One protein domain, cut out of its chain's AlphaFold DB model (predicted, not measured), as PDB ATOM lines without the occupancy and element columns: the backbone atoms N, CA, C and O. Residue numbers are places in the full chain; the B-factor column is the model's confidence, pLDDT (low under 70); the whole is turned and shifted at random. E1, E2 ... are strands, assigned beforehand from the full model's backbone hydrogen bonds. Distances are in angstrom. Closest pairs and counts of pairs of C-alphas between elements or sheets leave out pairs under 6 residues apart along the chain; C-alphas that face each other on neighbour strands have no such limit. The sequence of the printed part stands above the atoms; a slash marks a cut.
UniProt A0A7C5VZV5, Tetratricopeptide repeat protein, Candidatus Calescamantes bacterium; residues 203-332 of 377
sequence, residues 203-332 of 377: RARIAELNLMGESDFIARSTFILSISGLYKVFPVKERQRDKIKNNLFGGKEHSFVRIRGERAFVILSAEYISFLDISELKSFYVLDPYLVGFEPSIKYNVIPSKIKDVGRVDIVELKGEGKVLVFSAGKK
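What this domain is: This is residues 203 to 332 of the 377 residues of the protein "Tetratricopeptide repeat protein" of Candidatus Calescamantes bacterium (UniProt A0A7C5VZV5). A ribbon of three long strands side by side, E1, E5 and E2 with E5 between the other two, folds back on itself as a V. The short strands E7 and E10 pair with each other across its open end, E7 to E1 and E10 to E5, and close a small ring. Beside this ring stands a second wall, the sheet E6 - E9 - E8, with the hairpin E3 and E4 next to E8. The printed part has 130 residues, with no named helix and ten named strands, E1 to E10 in chain order; both the branched sheet and the two small ones are antiparallel, and the class is all strand. It is compact, with a radius of gyration of the C-alphas of 14.3 A, and spans 45 by 34 by 32 A.

How they stand to each other: E1, residues 203 to 220, bends by 148 degrees at residue 214. E2, residues 224 to 235, bends by 132 degrees at residue 229 and runs on into E3, residues 237 to 240, at 58 degrees. E3 forms a hairpin with E4, residues 243 to 248; N 238 and O 247 are 2.9 A apart. E5, residues 256 to 277, bends by 141 degrees at residue 260. E1 lies on one side of E5, with N 209 and O 266 at 2.8 A. E2, an edge strand, and E10, residues 323 to 327, lie on the other side: N 232 and O 260 are 2.8 A apart, and so are N 274 and O 326. E7, residues 291 to 294, has E1 on one side, N 220 and O 292 at 2.8 A, and E10 on the other, N 325 and O 293 at 2.8 A. This branched sheet is strongly twisted. E6, residues 284 to 287, is antiparallel to E9, residues 311 to 319, at 156 degrees, with N 286 and O 316 at 3.0 A. E8, residues 299 to 307, forms a hairpin with E9; N 303 and O 315 are 2.8 A apart. The closest C-alphas of E3 and E8, those of Arg 239 and Asn 301, are 5.1 A apart. E5 and E8 are apart.

Where its parts are: E1 begins at C-alpha 203, (14.415, 20.637, 51.542), and is 17.9 A from first to last C-alpha. E2 measures 13.7 A, E5 19.6 A, E8 24.1 A and E9 25.2 A. E10 ends at C-alpha 327, (7.940, 20.259, 45.077).

The domain as a whole: The two C-alphas farthest apart, those of Gly 213 and Asp 309, are 46.6 A apart. The printed part has no cut, and no link is long. Mean pLDDT of the printed part is 86.8; residues 203 to 204, 280 to 282 and 306 to 312 are under 70.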
ATOM      1  N   ARG A 203      14.739  21.932  52.166       58.56
ATOM      2  CA  ARG A 203      14.415  20.637  51.542       58.56
ATOM      3  C   ARG A 203      13.973  19.634  52.593       58.56
ATOM      4  O   ARG A 203      14.759  19.312  53.482       58.56
ATOM      5  N   ALA A 204      12.779  19.083  52.441       61.53
ATOM      6  CA  ALA A 204      12.324  17.982  53.276       61.53
ATOM      7  C   ALA A 204      11.382  17.049  52.507       61.53
ATOM      8  O   ALA A 204      10.752  17.446  51.529       61.53
ATOM      9  N   ARG A 205      11.295  15.789  52.945       74.81
ATOM     10  CA  ARG A 205      10.227  14.867  52.509       74.81
ATOM     11  C   ARG A 205       8.920  15.099  53.260       74.81
ATOM     12  O   ARG A 205       7.868  14.652  52.810       74.81
ATOM     13  N   ILE A 206       9.019  15.756  54.411       80.81
ATOM     14  CA  ILE A 206       7.919  16.070  55.308       80.81
ATOM     15  C   ILE A 206       8.000  17.562  55.614       80.81
ATOM     16  O   ILE A 206       9.061  18.059  55.985       80.81
ATOM     17  N   ALA A 207       6.897  18.268  55.429       84.69
ATOM     18  CA  ALA A 207       6.732  19.647  55.852       84.69
ATOM     19  C   ALA A 207       5.695  19.677  56.975       84.69
ATOM     20  O   ALA A 207       4.555  19.269  56.780       84.69
ATOM     21  N   GLU A 208       6.106  20.151  58.144       86.75
ATOM     22  CA  GLU A 208       5.243  20.288  59.315       86.75
ATOM     23  C   GLU A 208       4.834  21.754  59.449       86.75
ATOM     24  O   GLU A 208       5.684  22.649  59.451       86.75
ATOM     25  N   LEU A 209       3.527  22.001  59.504       87.94
ATOM     26  CA  LEU A 209       2.951  23.332  59.646       87.94
ATOM     27  C   LEU A 209       2.150  23.389  60.943       87.94
ATOM     28  O   LEU A 209       1.220  22.605  61.145       87.94
ATOM     29  N   ASN A 210       2.494  24.363  61.781       89.88
ATOM     30  CA  ASN A 210       1.820  24.629  63.043       89.88
ATOM     31  C   ASN A 210       0.910  25.844  62.860       89.88
ATOM     32  O   ASN A 210       1.385  26.973  62.750       89.88
ATOM     33  N   LEU A 211      -0.396  25.594  62.798       88.25
ATOM     34  CA  LEU A 211      -1.431  26.620  62.724       88.25
ATOM     35  C   LEU A 211      -1.879  26.947  64.150       88.25
ATOM     36  O   LEU A 211      -2.600  26.166  64.780       88.25
ATOM     37  N   MET A 212      -1.381  28.072  64.658       84.00
ATOM     38  CA  MET A 212      -1.628  28.586  66.004       84.00
ATOM     39  C   MET A 212      -2.400  29.902  65.904       84.00
ATOM     40  O   MET A 212      -2.145  30.681  64.986       84.00
ATOM     41  N   GLY A 213      -3.353  30.129  66.812       80.81
ATOM     42  CA  GLY A 213      -4.326  31.218  66.660       80.81
ATOM     43  C   GLY A 213      -5.228  30.985  65.442       80.81
ATOM     44  O   GLY A 213      -5.051  29.993  64.738       80.81
ATOM     45  N   GLU A 214      -6.206  31.857  65.175       84.19
ATOM     46  CA  GLU A 214      -7.064  31.738  63.981       84.19
ATOM     47  C   GLU A 214      -6.252  31.961  62.688       84.19
ATOM     48  O   GLU A 214      -6.226  33.052  62.123       84.19
ATOM     49  N   SER A 215      -5.585  30.909  62.210       88.38
ATOM     50  CA  SER A 215      -4.658  30.943  61.080       88.38
ATOM     51  C   SER A 215      -5.107  30.006  59.962       88.38
ATOM     52  O   SER A 215      -5.613  28.903  60.185       88.38
ATOM     53  N   ASP A 216      -4.926  30.460  58.722       93.12
ATOM     54  CA  ASP A 216      -5.290  29.710  57.522       93.12
ATOM     55  C   ASP A 216      -4.017  29.279  56.766       93.12
ATOM     56  O   ASP A 216      -3.008  29.981  56.756       93.12
ATOM     57  N   PHE A 217      -4.074  28.146  56.067       94.94
ATOM     58  CA  PHE A 217      -3.069  27.738  55.084       94.94
ATOM     59  C   PHE A 217      -3.741  27.080  53.881       94.94
ATOM     60  O   PHE A 217      -4.708  26.330  54.039       94.94
ATOM     61  N   ILE A 218      -3.262  27.361  52.669       97.12
ATOM     62  CA  ILE A 218      -3.795  26.760  51.443       97.12
ATOM     63  C   ILE A 218      -2.803  25.714  50.945       97.12
ATOM     64  O   ILE A 218      -1.641  26.022  50.707       97.12
ATOM     65  N   ALA A 219      -3.259  24.477  50.760       95.69
ATOM     66  CA  ALA A 219      -2.429  23.366  50.300       95.69
ATOM     67  C   ALA A 219      -3.201  22.470  49.332       95.69
ATOM     68  O   ALA A 219      -4.424  22.361  49.429       95.69
ATOM     69  N   ARG A 220      -2.503  21.785  48.425       94.00
ATOM     70  CA  ARG A 220      -3.110  20.681  47.679       94.00
ATOM     71  C   ARG A 220      -3.405  19.529  48.616       94.00
ATOM     72  O   ARG A 220      -2.525  19.094  49.358       94.00
ATOM     73  N   SER A 221      -4.612  18.984  48.504       90.81
ATOM     74  CA  SER A 221      -5.050  17.828  49.287       90.81
ATOM     75  C   SER A 221      -4.135  16.620  49.103       90.81
ATOM     76  O   SER A 221      -3.876  15.908  50.065       90.81
ATOM     77  N   THR A 222      -3.594  16.448  47.895       87.50
ATOM     78  CA  THR A 222      -2.656  15.385  47.500       87.50
ATOM     79  C   THR A 222      -1.439  15.270  48.414       87.50
ATOM     80  O   THR A 222      -0.972  14.172  48.687       87.50
ATOM     81  N   PHE A 223      -0.923  16.400  48.900       89.25
ATOM     82  CA  PHE A 223       0.288  16.411  49.717       89.25
ATOM     83  C   PHE A 223      -0.005  16.327  51.212       89.25
ATOM     84  O   PHE A 223       0.938  16.237  51.988       89.25
ATOM     85  N   ILE A 224      -1.269  16.368  51.643       91.06
ATOM     86  CA  ILE A 224      -1.626  16.319  53.062       91.06
ATOM     87  C   ILE A 224      -1.570  14.871  53.543       91.06
ATOM     88  O   ILE A 224      -2.408  14.049  53.182       91.06
ATOM     89  N   LEU A 225      -0.607  14.577  54.414       85.81
ATOM     90  CA  LEU A 225      -0.487  13.285  55.078       85.81
ATOM     91  C   LEU A 225      -1.427  13.193  56.285       85.81
ATOM     92  O   LEU A 225      -2.100  12.182  56.480       85.81
ATOM     93  N   SER A 226      -1.476  14.240  57.107       89.81
ATOM     94  CA  SER A 226      -2.378  14.304  58.254       89.81
ATOM     95  C   SER A 226      -2.689  15.741  58.659       89.81
ATOM     96  O   SER A 226      -1.916  16.668  58.411       89.81
ATOM     97  N   ILE A 227      -3.841  15.912  59.303       92.88
ATOM     98  CA  ILE A 227      -4.194  17.121  60.040       92.88
ATOM     99  C   ILE A 227      -4.677  16.670  61.415       92.88
ATOM    100  O   ILE A 227      -5.492  15.752  61.515       92.88
ATOM    101  N   SER A 228      -4.174  17.288  62.475       91.62
ATOM    102  CA  SER A 228      -4.589  17.001  63.850       91.62
ATOM    103  C   SER A 228      -4.837  18.288  64.631       91.62
ATOM    104  O   SER A 228      -4.356  19.349  64.240       91.62
ATOM    105  N   GLY A 229      -5.610  18.209  65.719       94.00
ATOM    106  CA  GLY A 229      -5.991  19.367  66.535       94.00
ATOM    107  C   GLY A 229      -7.330  19.995  66.132       94.00
ATOM    108  O   GLY A 229      -8.220  19.302  65.639       94.00
ATOM    109  N   LEU A 230      -7.492  21.299  66.376       94.50
ATOM    110  CA  LEU A 230      -8.732  22.041  66.098       94.50
ATOM    111  C   LEU A 230      -8.656  22.734  64.735       94.50
ATOM    112  O   LEU A 230      -7.968  23.748  64.598       94.50
ATOM    113  N   TYR A 231      -9.361  22.187  63.737       96.12
ATOM    114  CA  TYR A 231      -9.323  22.694  62.366       96.12
ATOM    115  C   TYR A 231     -10.647  22.561  61.600       96.12
ATOM    116  O   TYR A 231     -11.524  21.763  61.934       96.12
ATOM    117  N   LYS A 232     -10.764  23.335  60.515       95.94
ATOM    118  CA  LYS A 232     -11.780  23.196  59.463       95.94
ATOM    119  C   LYS A 232     -11.110  23.223  58.093       95.94
ATOM    120  O   LYS A 232     -10.152  23.961  57.886       95.94
ATOM    121  N   VAL A 233     -11.633  22.448  57.146       96.25
ATOM    122  CA  VAL A 233     -11.114  22.376  55.771       96.25
ATOM    123  C   VAL A 233     -12.182  22.859  54.801       96.25
ATOM    124  O   VAL A 233     -13.335  22.442  54.885       96.25
ATOM    125  N   PHE A 234     -11.797  23.732  53.875       96.19
ATOM    126  CA  PHE A 234     -12.691  24.312  52.879       96.19
ATOM    127  C   PHE A 234     -12.137  24.095  51.469       96.19
ATOM    128  O   PHE A 234     -10.949  24.335  51.252       96.19
ATOM    129  N   PRO A 235     -12.964  23.698  50.488       96.12
ATOM    130  CA  PRO A 235     -12.519  23.611  49.102       96.12
ATOM    131  C   PRO A 235     -12.167  25.000  48.558       96.12
ATOM    132  O   PRO A 235     -12.875  25.978  48.819       96.12
ATOM    133  N   VAL A 236     -11.100  25.087  47.765       96.94
ATOM    134  CA  VAL A 236     -10.668  26.337  47.125       96.94
ATOM    135  C   VAL A 236     -11.105  26.345  45.663       96.94
ATOM    136  O   VAL A 236     -10.897  25.387  44.920       96.94
ATOM    137  N   LYS A 237     -11.749  27.437  45.240       96.25
ATOM    138  CA  LYS A 237     -12.216  27.616  43.861       96.25
ATOM    139  C   LYS A 237     -11.127  28.194  42.974       96.25
ATOM    140  O   LYS A 237     -10.328  29.020  43.410       96.25
ATOM    141  N   GLU A 238     -11.122  27.797  41.713       94.50
ATOM    142  CA  GLU A 238     -10.237  28.381  40.713       94.50
ATOM    143  C   GLU A 238     -10.562  29.873  40.524       94.50
ATOM    144  O   GLU A 238     -11.727  30.282  40.559       94.50
ATOM    145  N   ARG A 239      -9.530  30.699  40.339       95.44
ATOM    146  CA  ARG A 239      -9.665  32.130  40.051       95.44
ATOM    147  C   ARG A 239      -8.997  32.437  38.727       95.44
ATOM    148  O   ARG A 239      -7.863  32.033  38.527       95.44
ATOM    149  N   GLN A 240      -9.673  33.163  37.845       93.81
ATOM    150  CA  GLN A 240      -9.093  33.637  36.588       93.81
ATOM    151  C   GLN A 240      -9.441  35.108  36.403       93.81
ATOM    152  O   GLN A 240     -10.624  35.462  36.430       93.81
ATOM    153  N   ARG A 241      -8.429  35.957  36.175       89.56
ATOM    154  CA  ARG A 241      -8.594  37.421  36.072       89.56
ATOM    155  C   ARG A 241      -9.401  37.983  37.254       89.56
ATOM    156  O   ARG A 241     -10.394  38.679  37.057       89.56
ATOM    157  N   ASP A 242      -9.036  37.558  38.463       87.25
ATOM    158  CA  ASP A 242      -9.672  37.882  39.746       87.25
ATOM    159  C   ASP A 242     -11.146  37.453  39.894       87.25
ATOM    160  O   ASP A 242     -11.790  37.755  40.901       87.25
ATOM    161  N   LYS A 243     -11.689  36.685  38.940       92.88
ATOM    162  CA  LYS A 243     -13.045  36.127  39.005       92.88
ATOM    163  C   LYS A 243     -13.018  34.681  39.478       92.88
ATOM    164  O   LYS A 243     -12.285  33.857  38.931       92.88
ATOM    165  N   ILE A 244     -13.871  34.364  40.448       94.00
ATOM    166  CA  ILE A 244     -14.080  32.997  40.933       94.00
ATOM    167  C   ILE A 244     -14.776  32.174  39.843       94.00
ATOM    168  O   ILE A 244     -15.732  32.632  39.215       94.00
ATOM    169  N   LYS A 245     -14.289  30.955  39.616       94.06
ATOM    170  CA  LYS A 245     -14.869  29.968  38.704       94.06
ATOM    171  C   LYS A 245     -15.536  28.840  39.488       94.06
ATOM    172  O   LYS A 245     -15.280  28.643  40.674       94.06
ATOM    173  N   ASN A 246     -16.377  28.065  38.804       90.69
ATOM    174  CA  ASN A 246     -17.083  26.935  39.418       90.69
ATOM    175  C   ASN A 246     -16.154  25.753  39.733       90.69
ATOM    176  O   ASN A 246     -16.428  24.987  40.663       90.69
ATOM    177  N   ASN A 247     -15.047  25.637  39.002       89.44
ATOM    178  CA  ASN A 247     -14.067  24.567  39.157       89.44
ATOM    179  C   ASN A 247     -13.279  24.695  40.468       89.44
ATOM    180  O   ASN A 247     -13.112  25.788  41.018       89.44
ATOM    181  N   LEU A 248     -12.792  23.559  40.967       92.88
ATOM    182  CA  LEU A 248     -11.819  23.528  42.056       92.88
ATOM    183  C   LEU A 248     -10.457  23.979  41.532       92.88
ATOM    184  O   LEU A 248     -10.061  23.614  40.425       92.88
ATOM    185  N   PHE A 249      -9.741  24.758  42.335       94.00
ATOM    186  CA  PHE A 249      -8.368  25.124  42.019       94.00
ATOM    187  C   PHE A 249      -7.487  23.866  42.056       94.00
ATOM    188  O   PHE A 249      -7.586  23.104  43.013       94.00
ATOM    189  N   GLY A 250      -6.667  23.631  41.025       86.62
ATOM    190  CA  GLY A 250      -5.858  22.413  40.870       86.62
ATOM    191  C   GLY A 250      -6.606  21.209  40.271       86.62
ATOM    192  O   GLY A 250      -6.042  20.123  40.152       86.62
ATOM    193  N   GLY A 251      -7.875  21.374  39.878       84.19
ATOM    194  CA  GLY A 251      -8.706  20.286  39.353       84.19
ATOM    195  C   GLY A 251      -9.290  19.388  40.451       84.19
ATOM    196  O   GLY A 251      -9.246  19.729  41.628       84.19
ATOM    197  N   LYS A 252      -9.902  18.257  40.067       77.38
ATOM    198  CA  LYS A 252     -10.576  17.347  41.017       77.38
ATOM    199  C   LYS A 252      -9.593  16.524  41.856       77.38
ATOM    200  O   LYS A 252      -9.706  16.523  43.074       77.38
ATOM    201  N   GLU A 253      -8.619  15.886  41.211       73.31
ATOM    202  CA  GLU A 253      -7.694  14.946  41.874       73.31
ATOM    203  C   GLU A 253      -6.550  15.633  42.638       73.31
ATOM    204  O   GLU A 253      -6.052  15.105  43.628       73.31
ATOM    205  N   HIS A 254      -6.160  16.838  42.213       81.12
ATOM    206  CA  HIS A 254      -5.086  17.628  42.828       81.12
ATOM    207  C   HIS A 254      -5.600  18.949  43.405       81.12
ATOM    208  O   HIS A 254      -4.916  19.975  43.350       81.12
ATOM    209  N   SER A 255      -6.827  18.928  43.933       91.12
ATOM    210  CA  SER A 255      -7.518  20.130  44.390       91.12
ATOM    211  C   SER A 255      -6.803  20.821  45.553       91.12
ATOM    212  O   SER A 255      -6.250  20.172  46.444       91.12
ATOM    213  N   PHE A 256      -6.855  22.150  45.585       96.06
ATOM    214  CA  PHE A 256      -6.443  22.922  46.750       96.06
ATOM    215  C   PHE A 256      -7.563  23.010  47.785       96.06
ATOM    216  O   PHE A 256      -8.740  23.223  47.472       96.06
ATOM    217  N   VAL A 257      -7.159  22.925  49.046       96.69
ATOM    218  CA  VAL A 257      -8.001  23.146  50.214       96.69
ATOM    219  C   VAL A 257      -7.404  24.240  51.087       96.69
ATOM    220  O   VAL A 257      -6.186  24.383  51.195       96.69
ATOM    221  N   ARG A 258      -8.274  25.017  51.725       97.19
ATOM    222  CA  ARG A 258      -7.913  25.969  52.769       97.19
ATOM    223  C   ARG A 258      -8.160  25.314  54.115       97.19
ATOM    224  O   ARG A 258      -9.299  24.973  54.433       97.19
ATOM    225  N   ILE A 259      -7.101  25.167  54.890       96.50
ATOM    226  CA  ILE A 259      -7.114  24.626  56.241       96.50
ATOM    227  C   ILE A 259      -7.109  25.817  57.190       96.50
ATOM    228  O   ILE A 259      -6.156  26.585  57.187       96.50
ATOM    229  N   ARG A 260      -8.173  25.976  57.970       95.56
ATOM    230  CA  ARG A 260      -8.258  26.938  59.070       95.56
ATOM    231  C   ARG A 260      -7.979  26.207  60.368       95.56
ATOM    232  O   ARG A 260      -8.770  25.333  60.722       95.56
ATOM    233  N   GLY A 261      -6.885  26.530  61.038       90.12
ATOM    234  CA  GLY A 261      -6.512  25.980  62.337       90.12
ATOM    235  C   GLY A 261      -6.599  27.037  63.432       90.12
ATOM    236  O   GLY A 261      -6.437  28.215  63.152       90.12
ATOM    237  N   GLU A 262      -6.867  26.605  64.661       89.12
ATOM    238  CA  GLU A 262      -6.647  27.412  65.878       89.12
ATOM    239  C   GLU A 262      -5.450  26.874  66.676       89.12
ATOM    240  O   GLU A 262      -4.625  27.605  67.218       89.12
ATOM    241  N   ARG A 263      -5.373  25.542  66.742       90.81
ATOM    242  CA  ARG A 263      -4.280  24.750  67.314       90.81
ATOM    243  C   ARG A 263      -4.188  23.464  66.509       90.81
ATOM    244  O   ARG A 263      -4.593  22.401  66.987       90.81
ATOM    245  N   ALA A 264      -3.794  23.593  65.249       91.56
ATOM    246  CA  ALA A 264      -3.770  22.491  64.302       91.56
ATOM    247  C   ALA A 264      -2.362  22.221  63.777       91.56
ATOM    248  O   ALA A 264      -1.606  23.141  63.478       91.56
ATOM    249  N   PHE A 265      -2.045  20.942  63.622       90.81
ATOM    250  CA  PHE A 265      -0.781  20.466  63.076       90.81
ATOM    251  C   PHE A 265      -1.071  19.805  61.737       90.81
ATOM    252  O   PHE A 265      -1.815  18.819  61.685       90.81
ATOM    253  N   VAL A 266      -0.517  20.358  60.663       90.62
ATOM    254  CA  VAL A 266      -0.650  19.829  59.303       90.62
ATOM    255  C   VAL A 266       0.683  19.221  58.901       90.62
ATOM    256  O   VAL A 266       1.709  19.900  58.908       90.62
ATOM    257  N   ILE A 267       0.661  17.950  58.517       88.56
ATOM    258  CA  ILE A 267       1.827  17.258  57.978       88.56
ATOM    259  C   ILE A 267       1.617  17.097  56.482       88.56
ATOM    260  O   ILE A 267       0.660  16.455  56.046       88.56
ATOM    261  N   LEU A 268       2.522  17.673  55.698       88.44
ATOM    262  CA  LEU A 268       2.589  17.496  54.257       88.44
ATOM    263  C   LEU A 268       3.731  16.545  53.900       88.44
ATOM    264  O   LEU A 268       4.787  16.596  54.530       88.44
ATOM    265  N   SER A 269       3.568  15.724  52.868       82.62
ATOM    266  CA  SER A 269       4.644  14.886  52.343       82.62
ATOM    267  C   SER A 269       4.715  14.945  50.826       82.62
ATOM    268  O   SER A 269       3.695  14.868  50.155       82.62
ATOM    269  N   ALA A 270       5.928  15.097  50.297       80.12
ATOM    270  CA  ALA A 270       6.208  14.994  48.870       80.12
ATOM    271  C   ALA A 270       7.672  14.611  48.645       80.12
ATOM    272  O   ALA A 270       8.543  14.845  49.496       80.12
ATOM    273  N   GLU A 271       7.973  14.087  47.460       71.12
ATOM    274  CA  GLU A 271       9.347  13.822  47.057       71.12
ATOM    275  C   GLU A 271      10.082  15.140  46.734       71.12
ATOM    276  O   GLU A 271      10.112  15.600  45.590       71.12
ATOM    277  N   TYR A 272      10.702  15.718  47.775       77.94
ATOM    278  CA  TYR A 272      11.425  17.002  47.819       77.94
ATOM    279  C   TYR A 272      10.521  18.245  47.820       77.94
ATOM    280  O   TYR A 272      10.354  18.910  46.799       77.94
ATOM    281  N   ILE A 273      10.003  18.601  49.002       84.44
ATOM    282  CA  ILE A 273       9.316  19.875  49.273       84.44
ATOM    283  C   ILE A 273      10.343  20.972  49.550       84.44
ATOM    284  O   ILE A 273      11.369  20.728  50.186       84.44
ATOM    285  N   SER A 274      10.041  22.174  49.071       86.56
ATOM    286  CA  SER A 274      10.855  23.377  49.172       86.56
ATOM    287  C   SER A 274      10.020  24.572  49.609       86.56
ATOM    288  O   SER A 274       9.020  24.890  48.968       86.56
ATOM    289  N   PHE A 275      10.458  25.251  50.669       85.44
ATOM    290  CA  PHE A 275       9.872  26.519  51.111       85.44
ATOM    291  C   PHE A 275      10.546  27.696  50.413       85.44
ATOM    292  O   PHE A 275      11.777  27.784  50.389       85.44
ATOM    293  N   LEU A 276       9.729  28.594  49.876       86.62
ATOM    294  CA  LEU A 276      10.132  29.821  49.207       86.62
ATOM    295  C   LEU A 276       9.456  31.001  49.901       86.62
ATOM    296  O   LEU A 276       8.241  30.996  50.077       86.62
ATOM    297  N   ASP A 277      10.240  32.000  50.283       86.31
ATOM    298  CA  ASP A 277       9.730  33.267  50.801       86.31
ATOM    299  C   ASP A 277       9.621  34.264  49.639       86.31
ATOM    300  O   ASP A 277      10.611  34.497  48.939       86.31
ATOM    301  N   ILE A 278       8.419  34.795  49.390       83.31
ATOM    302  CA  ILE A 278       8.145  35.715  48.275       83.31
ATOM    303  C   ILE A 278       8.005  37.182  48.712       83.31
ATOM    304  O   ILE A 278       7.464  37.992  47.965       83.31
ATOM    305  N   SER A 279       8.521  37.549  49.888       73.56
ATOM    306  CA  SER A 279       8.333  38.884  50.481       73.56
ATOM    307  C   SER A 279       8.981  40.055  49.722       73.56
ATOM    308  O   SER A 279       8.603  41.201  49.939       73.56
ATOM    309  N   GLU A 280       9.953  39.827  48.831       64.19
ATOM    310  CA  GLU A 280      10.693  40.931  48.188       64.19
ATOM    311  C   GLU A 280      10.080  41.400  46.853       64.19
ATOM    312  O   GLU A 280      10.456  42.464  46.359       64.19
ATOM    313  N   LEU A 281       9.174  40.635  46.220       61.28
ATOM    314  CA  LEU A 281       8.735  40.905  44.840       61.28
ATOM    315  C   LEU A 281       7.214  40.887  44.648       61.28
ATOM    316  O   LEU A 281       6.467  40.148  45.274       61.28
ATOM    317  N   LYS A 282       6.757  41.697  43.682       68.25
ATOM    318  CA  LYS A 282       5.332  41.943  43.398       68.25
ATOM    319  C   LYS A 282       4.572  40.738  42.830       68.25
ATOM    320  O   LYS A 282       3.341  40.744  42.866       68.25
ATOM    321  N   SER A 283       5.249  39.761  42.221       83.38
ATOM    322  CA  SER A 283       4.599  38.612  41.569       83.38
ATOM    323  C   SER A 283       5.526  37.394  41.485       83.38
ATOM    324  O   SER A 283       6.714  37.518  41.176       83.38
ATOM    325  N   PHE A 284       4.956  36.218  41.735       90.44
ATOM    326  CA  PHE A 284       5.585  34.909  41.614       90.44
ATOM    327  C   PHE A 284       4.728  34.040  40.693       90.44
ATOM    328  O   PHE A 284       3.540  33.862  40.937       90.44
ATOM    329  N   TYR A 285       5.313  33.507  39.628       91.56
ATOM    330  CA  TYR A 285       4.623  32.642  38.676       91.56
ATOM    331  C   TYR A 285       5.153  31.228  38.819       91.56
ATOM    332  O   TYR A 285       6.358  31.016  38.765       91.56
ATOM    333  N   VAL A 286       4.275  30.246  38.960       92.56
ATOM    334  CA  VAL A 286       4.657  28.839  39.119       92.56
ATOM    335  C   VAL A 286       3.802  27.977  38.215       92.56
ATOM    336  O   VAL A 286       2.613  28.249  38.045       92.56
ATOM    337  N   LEU A 287       4.393  26.950  37.604       90.75
ATOM    338  CA  LEU A 287       3.583  25.961  36.902       90.75
ATOM    339  C   LEU A 287       2.745  25.204  37.929       90.75
ATOM    340  O   LEU A 287       3.284  24.712  38.923       90.75
ATOM    341  N   ASP A 288       1.439  25.104  37.671       90.25
ATOM    342  CA  ASP A 288       0.477  24.454  38.560       90.25
ATOM    343  C   ASP A 288       1.004  23.105  39.101       90.25
ATOM    344  O   ASP A 288       1.053  22.963  40.328       90.25
ATOM    345  N   PRO A 289       1.563  22.191  38.275       88.19
ATOM    346  CA  PRO A 289       2.036  20.886  38.738       88.19
ATOM    347  C   PRO A 289       3.137  20.907  39.794       88.19
ATOM    348  O   PRO A 289       3.403  19.854  40.344       88.19
ATOM    349  N   TYR A 290       3.794  22.038  40.075       91.75
ATOM    350  CA  TYR A 290       4.835  22.138  41.108       91.75
ATOM    351  C   TYR A 290       4.384  22.843  42.384       91.75
ATOM    352  O   TYR A 290       5.100  22.802  43.385       91.75
ATOM    353  N   LEU A 291       3.224  23.501  42.374       93.81
ATOM    354  CA  LEU A 291       2.719  24.241  43.524       93.81
ATOM    355  C   LEU A 291       2.121  23.279  44.559       93.81
ATOM    356  O   LEU A 291       1.166  22.569  44.262       93.81
ATOM    357  N   VAL A 292       2.649  23.279  45.783       94.12
ATOM    358  CA  VAL A 292       2.153  22.456  46.902       94.12
ATOM    359  C   VAL A 292       1.164  23.239  47.754       94.12
ATOM    360  O   VAL A 292       0.119  22.715  48.128       94.12
ATOM    361  N   GLY A 293       1.484  24.490  48.076       95.25
ATOM    362  CA  GLY A 293       0.683  25.315  48.974       95.25
ATOM    363  C   GLY A 293       1.273  26.704  49.161       95.25
ATOM    364  O   GLY A 293       2.368  26.982  48.680       95.25
ATOM    365  N   PHE A 294       0.541  27.588  49.823       95.38
ATOM    366  CA  PHE A 294       0.954  28.962  50.083       95.38
ATOM    367  C   PHE A 294       0.142  29.585  51.223       95.38
ATOM    368  O   PHE A 294      -0.951  29.126  51.571       95.38
ATOM    369  N   GLU A 295       0.692  30.645  51.806       92.94
ATOM    370  CA  GLU A 295       0.035  31.421  52.856       92.94
ATOM    371  C   GLU A 295      -1.175  32.219  52.324       92.94
ATOM    372  O   GLU A 295      -1.160  32.722  51.200       92.94
ATOM    373  N   PRO A 296      -2.244  32.369  53.125       89.56
ATOM    374  CA  PRO A 296      -3.518  32.956  52.701       89.56
ATOM    375  C   PRO A 296      -3.450  34.462  52.396       89.56
ATOM    376  O   PRO A 296      -4.365  34.987  51.760       89.56
ATOM    377  N   SER A 297      -2.390  35.155  52.828       89.88
ATOM    378  CA  SER A 297      -2.098  36.552  52.466       89.88
ATOM    379  C   SER A 297      -1.848  36.726  50.963       89.88
ATOM    380  O   SER A 297      -2.041  37.814  50.415       89.88
ATOM    381  N   ILE A 298      -1.452  35.649  50.282       92.62
ATOM    382  CA  ILE A 298      -1.093  35.645  48.870       92.62
ATOM    383  C   ILE A 298      -2.357  35.489  48.018       92.62
ATOM    384  O   ILE A 298      -3.091  34.498  48.088       92.62
ATOM    385  N   LYS A 299      -2.600  36.465  47.140       93.00
ATOM    386  CA  LYS A 299      -3.637  36.371  46.107       93.00
ATOM    387  C   LYS A 299      -3.148  35.468  44.983       93.00
ATOM    388  O   LYS A 299      -1.998  35.587  44.574       93.00
ATOM    389  N   TYR A 300      -4.029  34.635  44.437       94.94
ATOM    390  CA  TYR A 300      -3.702  33.766  43.310       94.94
ATOM    391  C   TYR A 300      -4.644  33.978  42.123       94.94
ATOM    392  O   TYR A 300      -5.845  34.220  42.294       94.94
ATOM    393  N   ASN A 301      -4.091  33.834  40.923       94.69
ATOM    394  CA  ASN A 301      -4.815  33.765  39.663       94.69
ATOM    395  C   ASN A 301      -4.246  32.647  38.796       94.69
ATOM    396  O   ASN A 301      -3.041  32.536  38.604       94.69
ATOM    397  N   VAL A 302      -5.136  31.843  38.235       93.06
ATOM    398  CA  VAL A 302      -4.809  30.829  37.244       93.06
ATOM    399  C   VAL A 302      -4.829  31.478  35.868       93.06
ATOM    400  O   VAL A 302      -5.807  32.119  35.473       93.06
ATOM    401  N   ILE A 303      -3.727  31.311  35.147       89.88
ATOM    402  CA  ILE A 303      -3.530  31.729  33.767       89.88
ATOM    403  C   ILE A 303      -3.494  30.447  32.930       89.88
ATOM    404  O   ILE A 303      -2.444  29.796  32.844       89.88
ATOM    405  N   PRO A 304      -4.627  30.052  32.317       83.31
ATOM    406  CA  PRO A 304      -4.650  28.893  31.445       83.31
ATOM    407  C   PRO A 304      -3.705  29.127  30.280       83.31
ATOM    408  O   PRO A 304      -3.909  30.054  29.495       83.31
ATOM    409  N   SER A 305      -2.671  28.303  30.178       75.19
ATOM    410  CA  SER A 305      -1.672  28.445  29.128       75.19
ATOM    411  C   SER A 305      -1.698  27.207  28.252       75.19
ATOM    412  O   SER A 305      -1.641  26.074  28.725       75.19
ATOM    413  N   LYS A 306      -1.843  27.420  26.945       69.56
ATOM    414  CA  LYS A 306      -1.707  26.358  25.954       69.56
ATOM    415  C   LYS A 306      -0.298  26.449  25.402       69.56
ATOM    416  O   LYS A 306       0.003  27.328  24.600       69.56
ATOM    417  N   ILE A 307       0.558  25.560  25.869       66.00
ATOM    418  CA  ILE A 307       1.921  25.447  25.384       66.00
ATOM    419  C   ILE A 307       1.895  24.559  24.141       66.00
ATOM    420  O   ILE A 307       1.178  23.556  24.099       66.00
ATOM    421  N   LYS A 308       2.623  24.944  23.094       55.53
ATOM    422  CA  LYS A 308       2.696  24.150  21.864       55.53
ATOM    423  C   LYS A 308       3.305  22.780  22.200       55.53
ATOM    424  O   LYS A 308       4.285  22.745  22.935       55.53
ATOM    425  N   ASP A 309       2.676  21.687  21.760       55.66
ATOM    426  CA  ASP A 309       3.118  20.283  21.931       55.66
ATOM    427  C   ASP A 309       3.143  19.747  23.382       55.66
ATOM    428  O   ASP A 309       2.971  18.554  23.618       55.66
ATOM    429  N   VAL A 310       3.215  20.627  24.383       59.16
ATOM    430  CA  VAL A 310       3.031  20.304  25.808       59.16
ATOM    431  C   VAL A 310       1.571  20.435  26.244       59.16
ATOM    432  O   VAL A 310       1.160  19.753  27.173       59.16
ATOM    433  N   GLY A 311       0.750  21.200  25.525       62.81
ATOM    434  CA  GLY A 311      -0.694  21.333  25.718       62.81
ATOM    435  C   GLY A 311      -1.089  22.246  26.873       62.81
ATOM    436  O   GLY A 311      -0.402  23.225  27.162       62.81
ATOM    437  N   ARG A 312      -2.262  22.008  27.474       69.19
ATOM    438  CA  ARG A 312      -2.780  22.898  28.519       69.19
ATOM    439  C   ARG A 312      -2.040  22.653  29.828       69.19
ATOM    440  O   ARG A 312      -2.229  21.614  30.448       69.19
ATOM    441  N   VAL A 313      -1.254  23.637  30.240       76.50
ATOM    442  CA  VAL A 313      -0.607  23.683  31.547       76.50
ATOM    443  C   VAL A 313      -0.920  25.038  32.130       76.50
ATOM    444  O   VAL A 313      -0.624  26.076  31.541       76.50
ATOM    445  N   ASP A 314      -1.556  25.022  33.285       86.19
ATOM    446  CA  ASP A 314      -1.967  26.250  33.923       86.19
ATOM    447  C   ASP A 314      -0.770  26.849  34.690       86.19
ATOM    448  O   ASP A 314       0.025  26.146  35.319       86.19
ATOM    449  N   ILE A 315      -0.614  28.169  34.600       89.94
ATOM    450  CA  ILE A 315       0.361  28.928  35.388       89.94
ATOM    451  C   ILE A 315      -0.405  29.594  36.516       89.94
ATOM    452  O   ILE A 315      -1.435  30.224  36.279       89.94
ATOM    453  N   VAL A 316       0.105  29.491  37.734       93.44
ATOM    454  CA  VAL A 316      -0.450  30.189  38.887       93.44
ATOM    455  C   VAL A 316       0.379  31.439  39.134       93.44
ATOM    456  O   VAL A 316       1.563  31.363  39.459       93.44
ATOM    457  N   GLU A 317      -0.250  32.596  38.969       93.31
ATOM    458  CA  GLU A 317       0.274  33.881  39.408       93.31
ATOM    459  C   GLU A 317      -0.082  34.083  40.882       93.31
ATOM    460  O   GLU A 317      -1.258  34.106  41.240       93.31
ATOM    461  N   LEU A 318       0.933  34.255  41.721       93.31
ATOM    462  CA  LEU A 318       0.851  34.552  43.144       93.31
ATOM    463  C   LEU A 318       1.308  35.998  43.391       93.31
ATOM    464  O   LEU A 318       2.397  36.396  42.974       93.31
ATOM    465  N   LYS A 319       0.469  36.797  44.057       90.56
ATOM    466  CA  LYS A 319       0.691  38.223  44.343       90.56
ATOM    467  C   LYS A 319       0.514  38.512  45.829       90.56
ATOM    468  O   LYS A 319      -0.571  38.304  46.371       90.56
ATOM    469  N   GLY A 320       1.544  39.075  46.446       88.44
ATOM    470  CA  GLY A 320       1.571  39.410  47.867       88.44
ATOM    471  C   GLY A 320       2.825  38.867  48.535       88.44
ATOM    472  O   GLY A 320       3.684  38.290  47.873       88.44
ATOM    473  N   GLU A 321       2.897  39.056  49.844       87.62
ATOM    474  CA  GLU A 321       4.011  38.612  50.675       87.62
ATOM    475  C   GLU A 321       3.603  37.361  51.456       87.62
ATOM    476  O   GLU A 321       2.449  37.227  51.881       87.62
ATOM    477  N   GLY A 322       4.548  36.439  51.619       88.81
ATOM    478  CA  GLY A 322       4.343  35.209  52.370       88.81
ATOM    479  C   GLY A 322       5.192  34.054  51.860       88.81
ATOM    480  O   GLY A 322       6.104  34.218  51.046       88.81
ATOM    481  N   LYS A 323       4.873  32.856  52.339       88.81
ATOM    482  CA  LYS A 323       5.570  31.618  51.982       88.81
ATOM    483  C   LYS A 323       4.793  30.797  50.970       88.81
ATOM    484  O   LYS A 323       3.578  30.630  51.065       88.81
ATOM    485  N   VAL A 324       5.534  30.226  50.031       92.19
ATOM    486  CA  VAL A 324       5.056  29.299  49.006       92.19
ATOM    487  C   VAL A 324       5.820  27.989  49.146       92.19
ATOM    488  O   VAL A 324       7.037  27.973  49.321       92.19
ATOM    489  N   LEU A 325       5.105  26.876  49.065       92.31
ATOM    490  CA  LEU A 325       5.671  25.538  49.027       92.31
ATOM    491  C   LEU A 325       5.597  25.029  47.596       92.31
ATOM    492  O   LEU A 325       4.534  25.036  46.971       92.31
ATOM    493  N   VAL A 326       6.722  24.532  47.104       91.94
ATOM    494  CA  VAL A 326       6.815  23.838  45.819       91.94
ATOM    495  C   VAL A 326       7.457  22.471  46.015       91.94
ATOM    496  O   VAL A 326       8.186  22.267  46.987       91.94
ATOM    497  N   PHE A 327       7.217  21.532  45.102       89.69
ATOM    498  CA  PHE A 327       7.940  20.259  45.077       89.69
ATOM    499  C   PHE A 327       8.655  20.048  43.746       89.69
ATOM    500  O   PHE A 327       8.323  20.660  42.730       89.69
ATOM    501  N   SER A 328       9.669  19.185  43.754       85.69
ATOM    502  CA  SER A 328      10.567  18.998  42.612       85.69
ATOM    503  C   SER A 328      10.680  17.555  42.120       85.69
ATOM    504  O   SER A 328      11.574  17.270  41.326       85.69
ATOM    505  N   ALA A 329       9.764  16.675  42.535       81.75
ATOM    506  CA  ALA A 329       9.631  15.285  42.077       81.75
ATOM    507  C   ALA A 329      10.983  14.556  41.970       81.75
ATOM    508  O   ALA A 329      11.398  14.123  40.896       81.75
ATOM    509  N   GLY A 330      11.745  14.526  43.064       77.50
ATOM    510  CA  GLY A 330      13.043  13.838  43.083       77.50
ATOM    511  C   GLY A 330      14.251  14.671  42.625       77.50
ATOM    512  O   GLY A 330      15.392  14.294  42.901       77.50
ATOM    513  N   LYS A 331      14.043  15.804  41.941       82.88
ATOM    514  CA  LYS A 331      15.118  16.662  41.404       82.88
ATOM    515  C   LYS A 331      15.518  17.766  42.378       82.88
ATOM    516  O   LYS A 331      14.740  18.151  43.248       82.88
ATOM    517  N   LYS A 332      16.729  18.317  42.254       83.00
ATOM    518  CA  LYS A 332      17.133  19.476  43.072       83.00
ATOM    519  C   LYS A 332      16.570  20.746  42.447       83.00
ATOM    520  O   LYS A 332      16.518  20.841  41.228       83.00
TER     521      LYS A 332